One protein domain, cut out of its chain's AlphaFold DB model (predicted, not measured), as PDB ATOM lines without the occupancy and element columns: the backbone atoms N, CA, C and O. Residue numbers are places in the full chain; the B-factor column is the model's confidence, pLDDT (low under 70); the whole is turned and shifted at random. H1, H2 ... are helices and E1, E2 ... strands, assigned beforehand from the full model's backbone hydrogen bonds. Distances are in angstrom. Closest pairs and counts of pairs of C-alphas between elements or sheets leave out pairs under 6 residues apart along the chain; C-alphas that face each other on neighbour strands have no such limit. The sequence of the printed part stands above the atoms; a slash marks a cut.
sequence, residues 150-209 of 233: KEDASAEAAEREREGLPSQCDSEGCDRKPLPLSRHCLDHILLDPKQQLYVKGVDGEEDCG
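This is residues 150 to 209 of the 233 residues of the protein "KAT8 regulatory NSL complex subunit 2" of Micromonas pusilla (strain CCMP1545) (UniProt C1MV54). This domain has little regular structure: one helix, H1, stands crosswise at one end, a long winding stretch fills the middle, and past the short strand E1 a loop, residues 202 to 207, sticks out at the other end. Of 60 printed residues, H1 and then E1 hold 16; the class is mostly helix. The whole is loose, with a radius of gyration of the C-alphas of 13.3 A, and elongated, spanning 41 by 23 by 21 A.

Find C-alpha 150 at (167.734, 207.607, 136.144); from there H1, residues 150 to 162, runs 18.3 A to C-alpha 162. Further on, E1, residues 198 to 200, ends at C-alpha 200, (176.941, 184.792, 116.041).

H1 and E1 are apart, with no C-alphas within 8 A. E1 pairs with no named strand. In H1 every O i to N i+4 pair is within hydrogen-bond range. Residues 150 to 155 of H1 stand free.

The C-alphas farthest apart, of Arg 162 and Gly 204, are 42.4 A apart. The printed part has no cut; the link from H1 to E1, 35 residues, is long. Look for pLDDT under 70 at residues 150 to 154, 157 and 202 to 208.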
ATOM      1  N   LYS A 150     166.871 206.588 136.770       57.34
ATOM      2  CA  LYS A 150     167.734 207.607 136.144       57.34
ATOM      3  C   LYS A 150     168.988 207.933 136.964       57.34
ATOM      4  O   LYS A 150     170.028 208.208 136.373       57.34
ATOM      5  N   GLU A 151     168.894 207.911 138.292       59.59
ATOM      6  CA  GLU A 151     170.042 208.137 139.181       59.59
ATOM      7  C   GLU A 151     170.905 206.882 139.314       59.59
ATOM      8  O   GLU A 151     172.112 206.991 139.214       59.59
ATOM      9  N   ASP A 152     170.315 205.695 139.406       61.34
ATOM     10  CA  ASP A 152     170.989 204.397 139.372       61.34
ATOM     11  C   ASP A 152     171.732 204.223 138.043       61.34
ATOM     12  O   ASP A 152     172.918 203.927 138.036       61.34
ATOM     13  N   ALA A 153     171.102 204.522 136.899       64.12
ATOM     14  CA  ALA A 153     171.776 204.425 135.600       64.12
ATOM     15  C   ALA A 153     172.941 205.421 135.434       64.12
ATOM     16  O   ALA A 153     173.868 205.145 134.660       64.12
ATOM     17  N   SER A 154     172.886 206.576 136.114       64.50
ATOM     18  CA  SER A 154     173.969 207.568 136.122       64.50
ATOM     19  C   SER A 154     175.041 207.240 137.164       64.50
ATOM     20  O   SER A 154     176.222 207.426 136.887       64.50
ATOM     21  N   ALA A 155     174.656 206.671 138.307       71.25
ATOM     22  CA  ALA A 155     175.543 206.150 139.336       71.25
ATOM     23  C   ALA A 155     176.335 204.952 138.808       71.25
ATOM     24  O   ALA A 155     177.553 204.956 138.913       71.25
ATOM     25  N   GLU A 156     175.691 204.005 138.125       71.31
ATOM     26  CA  GLU A 156     176.342 202.887 137.434       71.31
ATOM     27  C   GLU A 156     177.329 203.375 136.364       71.31
ATOM     28  O   GLU A 156     178.409 202.813 136.194       71.31
ATOM     29  N   ALA A 157     176.985 204.438 135.626       68.81
ATOM     30  CA  ALA A 157     177.902 205.037 134.658       68.81
ATOM     31  C   ALA A 157     179.102 205.714 135.349       68.81
ATOM     32  O   ALA A 157     180.228 205.591 134.872       68.81
ATOM     33  N   ALA A 158     178.877 206.381 136.482       73.25
ATOM     34  CA  ALA A 158     179.926 207.015 137.277       73.25
ATOM     35  C   ALA A 158     180.822 205.993 138.003       73.25
ATOM     36  O   ALA A 158     182.024 206.213 138.143       73.25
ATOM     37  N   GLU A 159     180.275 204.869 138.462       78.56
ATOM     38  CA  GLU A 159     181.038 203.747 139.018       78.56
ATOM     39  C   GLU A 159     181.920 203.112 137.947       78.56
ATOM     40  O   GLU A 159     183.113 202.921 138.165       78.56
ATOM     41  N   ARG A 160     181.380 202.912 136.745       76.50
ATOM     42  CA  ARG A 160     182.143 202.437 135.589       76.50
ATOM     43  C   ARG A 160     183.297 203.378 135.226       76.50
ATOM     44  O   ARG A 160     184.404 202.918 134.956       76.50
ATOM     45  N   GLU A 161     183.067 204.691 135.274       76.06
ATOM     46  CA  GLU A 161     184.120 205.692 135.074       76.06
ATOM     47  C   GLU A 161     185.197 205.610 136.172       76.06
ATOM     48  O   GLU A 161     186.390 205.653 135.868       76.06
ATOM     49  N   ARG A 162     184.810 205.403 137.442       78.69
ATOM     50  CA  ARG A 162     185.756 205.166 138.554       78.69
ATOM     51  C   ARG A 162     186.569 203.885 138.375       78.69
ATOM     52  O   ARG A 162     187.737 203.856 138.753       78.69
ATOM     53  N   GLU A 163     185.971 202.849 137.799       79.94
ATOM     54  CA  GLU A 163     186.625 201.583 137.452       79.94
ATOM     55  C   GLU A 163     187.491 201.679 136.181       79.94
ATOM     56  O   GLU A 163     188.164 200.715 135.812       79.94
ATOM     57  N   GLY A 164     187.518 202.841 135.513       79.00
ATOM     58  CA  GLY A 164     188.298 203.069 134.293       79.00
ATOM     59  C   GLY A 164     187.729 202.365 133.058       79.00
ATOM     60  O   GLY A 164     188.452 202.104 132.093       79.00
ATOM     61  N   LEU A 165     186.444 202.021 133.089       77.81
ATOM     62  CA  LEU A 165     185.712 201.407 131.990       77.81
ATOM     63  C   LEU A 165     185.010 202.504 131.158       77.81
ATOM     64  O   LEU A 165     184.499 203.474 131.718       77.81
ATOM     65  N   PRO A 166     184.957 202.382 129.818       78.12
ATOM     66  CA  PRO A 166     184.456 203.453 128.952       78.12
ATOM     67  C   PRO A 166     182.942 203.663 129.112       78.12
ATOM     68  O   PRO A 166     182.194 202.705 129.264       78.12
ATOM     69  N   SER A 167     182.447 204.899 129.067       80.12
ATOM     70  CA  SER A 167     180.997 205.174 129.127       80.12
ATOM     71  C   SER A 167     180.262 204.829 127.822       80.12
ATOM     72  O   SER A 167     179.037 204.703 127.819       80.12
ATOM     73  N   GLN A 168     181.016 204.636 126.739       87.38
ATOM     74  CA  GLN A 168     180.553 204.313 125.390       87.38
ATOM     75  C   GLN A 168     181.223 203.033 124.874       87.38
ATOM     76  O   GLN A 168     182.195 202.543 125.453       87.38
ATOM     77  N   CYS A 169     180.655 202.469 123.814       91.31
ATOM     78  CA  CYS A 169     181.226 201.329 123.111       91.31
ATOM     79  C   CYS A 169     182.570 201.701 122.456       91.31
ATOM     80  O   CYS A 169     182.712 202.786 121.909       91.31
ATOM     81  N   ASP A 170     183.536 200.782 122.488       89.50
ATOM     82  CA  ASP A 170     184.892 200.981 121.939       89.50
ATOM     83  C   ASP A 170     184.973 200.819 120.404       89.50
ATOM     84  O   ASP A 170     185.992 201.099 119.782       89.50
ATOM     85  N   SER A 171     183.901 200.349 119.761       87.31
ATOM     86  CA  SER A 171     183.840 200.194 118.300       87.31
ATOM     87  C   SER A 171     183.751 201.547 117.583       87.31
ATOM     88  O   SER A 171     182.999 202.426 118.014       87.31
ATOM     89  N   GLU A 172     184.408 201.672 116.430       86.94
ATOM     90  CA  GLU A 172     184.412 202.893 115.617       86.94
ATOM     91  C   GLU A 172     182.985 203.369 115.276       86.94
ATOM     92  O   GLU A 172     182.218 202.669 114.617       86.94
ATOM     93  N   GLY A 173     182.617 204.571 115.738       87.06
ATOM     94  CA  GLY A 173     181.335 205.209 115.411       87.06
ATOM     95  C   GLY A 173     180.103 204.677 116.158       87.06
ATOM     96  O   GLY A 173     178.987 204.896 115.690       87.06
ATOM     97  N   CYS A 174     180.263 203.983 117.294       88.75
ATOM     98  CA  CYS A 174     179.133 203.503 118.097       88.75
ATOM     99  C   CYS A 174     178.970 204.262 119.419       88.75
ATOM    100  O   CYS A 174     179.773 204.112 120.336       88.75
ATOM    101  N   ASP A 175     177.845 204.958 119.573       86.06
ATOM    102  CA  ASP A 175     177.518 205.708 120.797       86.06
ATOM    103  C   ASP A 175     176.657 204.911 121.798       86.06
ATOM    104  O   ASP A 175     176.151 205.458 122.782       86.06
ATOM    105  N   ARG A 176     176.445 203.607 121.561       88.56
ATOM    106  CA  ARG A 176     175.617 202.764 122.441       88.56
ATOM    107  C   ARG A 176     176.323 202.505 123.773       88.56
ATOM    108  O   ARG A 176     177.541 202.326 123.825       88.56
ATOM    109  N   LYS A 177     175.537 202.414 124.855       87.75
ATOM    110  CA  LYS A 177     176.052 202.069 126.188       87.75
ATOM    111  C   LYS A 177     176.620 200.636 126.156       87.75
ATOM    112  O   LYS A 177     175.919 199.723 125.707       87.75
ATOM    113  N   PRO A 178     177.866 200.422 126.601       89.69
ATOM    114  CA  PRO A 178     178.471 199.098 126.630       89.69
ATOM    115  C   PRO A 178     177.797 198.199 127.676       89.69
ATOM    116  O   PRO A 178     177.256 198.682 128.674       89.69
ATOM    117  N   LEU A 179     177.857 196.882 127.470       87.94
ATOM    118  CA  LEU A 179     177.332 195.887 128.409       87.94
ATOM    119  C   LEU A 179     178.104 195.912 129.744       87.94
ATOM    120  O   LEU A 179     179.276 196.317 129.767       87.94
ATOM    121  N   PRO A 180     177.503 195.452 130.858       84.00
ATOM    122  CA  PRO A 180     178.200 195.325 132.137       84.00
ATOM    123  C   PRO A 180     179.524 194.562 131.986       84.00
ATOM    124  O   PRO A 180     179.571 193.537 131.311       84.00
ATOM    125  N   LEU A 181     180.603 195.081 132.585       81.31
ATOM    126  CA  LEU A 181     181.950 194.478 132.589       81.31
ATOM    127  C   LEU A 181     182.642 194.298 131.215       81.31
ATOM    128  O   LEU A 181     183.720 193.710 131.155       81.31
ATOM    129  N   SER A 182     182.074 194.820 130.125       86.06
ATOM    130  CA  SER A 182     182.652 194.737 128.769       86.06
ATOM    131  C   SER A 182     183.162 196.093 128.268       86.06
ATOM    132  O   SER A 182     182.972 197.120 128.915       86.06
ATOM    133  N   ARG A 183     183.790 196.164 127.097       89.75
ATOM    134  CA  ARG A 183     184.029 197.464 126.423       89.75
ATOM    135  C   ARG A 183     183.072 197.745 125.269       89.75
ATOM    136  O   ARG A 183     183.117 198.821 124.684       89.75
ATOM    137  N   HIS A 184     182.173 196.811 124.986       91.44
ATOM    138  CA  HIS A 184     181.378 196.793 123.768       91.44
ATOM    139  C   HIS A 184     179.878 196.792 124.082       91.44
ATOM    140  O   HIS A 184     179.446 196.343 125.145       91.44
ATOM    141  N   CYS A 185     179.059 197.326 123.179       91.69
ATOM    142  CA  CYS A 185     177.603 197.205 123.253       91.69
ATOM    143  C   CYS A 185     177.156 195.785 122.869       91.69
ATOM    144  O   CYS A 185     177.976 194.964 122.465       91.69
ATOM    145  N   LEU A 186     175.855 195.499 122.983       90.00
ATOM    146  CA  LEU A 186     175.317 194.187 122.618       90.00
ATOM    147  C   LEU A 186     175.663 193.811 121.172       90.00
ATOM    148  O   LEU A 186     176.120 192.704 120.958       90.00
ATOM    149  N   ASP A 187     175.560 194.730 120.214       89.50
ATOM    150  CA  ASP A 187     175.823 194.429 118.797       89.50
ATOM    151  C   ASP A 187     177.304 194.122 118.513       89.50
ATOM    152  O   ASP A 187     177.630 193.310 117.653       89.50
ATOM    153  N   HIS A 188     178.210 194.746 119.269       91.25
ATOM    154  CA  HIS A 188     179.659 194.610 119.106       91.25
ATOM    155  C   HIS A 188     180.300 193.673 120.130       91.25
ATOM    156  O   HIS A 188     181.524 193.577 120.189       91.25
ATOM    157  N   ILE A 189     179.508 192.971 120.941       91.50
ATOM    158  CA  ILE A 189     180.019 192.141 122.037       91.50
ATOM    159  C   ILE A 189     180.953 191.033 121.538       91.50
ATOM    160  O   ILE A 189     181.894 190.664 122.231       91.50
ATOM    161  N   LEU A 190     180.745 190.575 120.301       89.88
ATOM    162  CA  LEU A 190     181.582 189.580 119.628       89.88
ATOM    163  C   LEU A 190     182.996 190.091 119.292       89.88
ATOM    164  O   LEU A 190     183.866 189.289 118.967       89.88
ATOM    165  N   LEU A 191     183.244 191.405 119.370       88.19
ATOM    166  CA  LEU A 191     184.580 191.994 119.242       88.19
ATOM    167  C   LEU A 191     185.379 191.925 120.556       88.19
ATOM    168  O   LEU A 191     186.589 192.152 120.549       88.19
ATOM    169  N   ASP A 192     184.734 191.620 121.689       88.38
ATOM    170  CA  ASP A 192     185.405 191.553 122.985       88.38
ATOM    171  C   ASP A 192     186.171 190.222 123.144       88.38
ATOM    172  O   ASP A 192     185.562 189.152 123.140       88.38
ATOM    173  N   PRO A 193     187.501 190.239 123.350       86.62
ATOM    174  CA  PRO A 193     188.290 189.014 123.486       86.62
ATOM    175  C   PRO A 193     187.984 188.223 124.767       86.62
ATOM    176  O   PRO A 193     188.389 187.068 124.880       86.62
ATOM    177  N   LYS A 194     187.324 188.834 125.761       85.38
ATOM    178  CA  LYS A 194     186.939 188.172 127.020       85.38
ATOM    179  C   LYS A 194     185.540 187.558 126.965       85.38
ATOM    180  O   LYS A 194     185.094 186.963 127.945       85.38
ATOM    181  N   GLN A 195     184.840 187.727 125.851       88.31
ATOM    182  CA  GLN A 195     183.486 187.247 125.653       88.31
ATOM    183  C   GLN A 195     183.479 185.727 125.448       88.31
ATOM    184  O   GLN A 195     184.188 185.212 124.589       88.31
ATOM    185  N   GLN A 196     182.686 185.006 126.244       85.62
ATOM    186  CA  GLN A 196     182.477 183.556 126.091       85.62
ATOM    187  C   GLN A 196     180.993 183.162 126.044       85.62
ATOM    188  O   GLN A 196     180.670 181.994 125.864       85.62
ATOM    189  N   LEU A 197     180.089 184.121 126.258       84.94
ATOM    190  CA  LEU A 197     178.657 183.878 126.436       84.94
ATOM    191  C   LEU A 197     177.831 184.070 125.163       84.94
ATOM    192  O   LEU A 197     176.681 183.672 125.160       84.94
ATOM    193  N   TYR A 198     178.335 184.748 124.133       86.38
ATOM    194  CA  TYR A 198     177.559 185.160 122.965       86.38
ATOM    195  C   TYR A 198     178.205 184.564 121.721       86.38
ATOM    196  O   TYR A 198     179.424 184.576 121.577       86.38
ATOM    197  N   VAL A 199     177.379 184.069 120.809       85.88
ATOM    198  CA  VAL A 199     177.808 183.519 119.523       85.88
ATOM    199  C   VAL A 199     177.069 184.253 118.415       85.88
ATOM    200  O   VAL A 199     175.978 184.787 118.628       85.88
ATOM    201  N   LYS A 200     177.667 184.322 117.223       83.12
ATOM    202  CA  LYS A 200     176.941 184.792 116.041       83.12
ATOM    203  C   LYS A 200     175.811 183.800 115.754       83.12
ATOM    204  O   LYS A 200     176.085 182.605 115.652       83.12
ATOM    205  N   GLY A 201     174.577 184.288 115.638       77.00
ATOM    206  CA  GLY A 201     173.469 183.449 115.199       77.00
ATOM    207  C   GLY A 201     173.778 182.843 113.825       77.00
ATOM    208  O   GLY A 201     174.389 183.487 112.969       77.00
ATOM    209  N   VAL A 202     173.407 181.583 113.637       63.06
ATOM    210  CA  VAL A 202     173.557 180.837 112.378       63.06
ATOM    211  C   VAL A 202     172.186 180.422 111.855       63.06
ATOM    212  O   VAL A 202     172.007 179.315 111.367       63.06
ATOM    213  N   ASP A 203     171.205 181.314 111.940       53.59
ATOM    214  CA  ASP A 203     169.931 181.106 111.261       53.59
ATOM    215  C   ASP A 203     170.022 181.731 109.869       53.59
ATOM    216  O   ASP A 203     170.487 182.859 109.719       53.59
ATOM    217  N   GLY A 204     169.663 180.951 108.847       57.75
ATOM    218  CA  GLY A 204     169.957 181.177 107.426       57.75
ATOM    219  C   GLY A 204     169.296 182.379 106.741       57.75
ATOM    220  O   GLY A 204     169.061 182.300 105.543       57.75
ATOM    221  N   GLU A 205     169.044 183.471 107.453       58.16
ATOM    222  CA  GLU A 205     168.571 184.742 106.915       58.16
ATOM    223  C   GLU A 205     169.387 185.880 107.567       58.16
ATOM    224  O   GLU A 205     169.676 185.846 108.761       58.16
ATOM    225  N   GLU A 206     169.811 186.834 106.738       60.19
ATOM    226  CA  GLU A 206     170.551 188.079 107.010       60.19
ATOM    227  C   GLU A 206     170.850 188.428 108.491       60.19
ATOM    228  O   GLU A 206     169.965 188.801 109.254       60.19
ATOM    229  N   ASP A 207     172.139 188.355 108.859       58.12
ATOM    230  CA  ASP A 207     172.760 188.906 110.077       58.12
ATOM    231  C   ASP A 207     171.889 188.897 111.349       58.12
ATOM    232  O   ASP A 207     171.545 189.932 111.927       58.12
ATOM    233  N   CYS A 208     171.602 187.699 111.860       61.66
ATOM    234  CA  CYS A 208     171.120 187.548 113.226       61.66
ATOM    235  C   CYS A 208     172.184 188.057 114.221       61.66
ATOM    236  O   CYS A 208     173.361 187.679 114.179       61.66
ATOM    237  N   GLY A 209     171.763 188.969 115.104       70.62
ATOM    238  CA  GLY A 209     172.600 189.539 116.158       70.62
ATOM    239  C   GLY A 209     173.139 188.482 117.139       70.62
ATOM    240  O   GLY A 209     172.840 187.293 117.020       70.62
TER     241      GLY A 209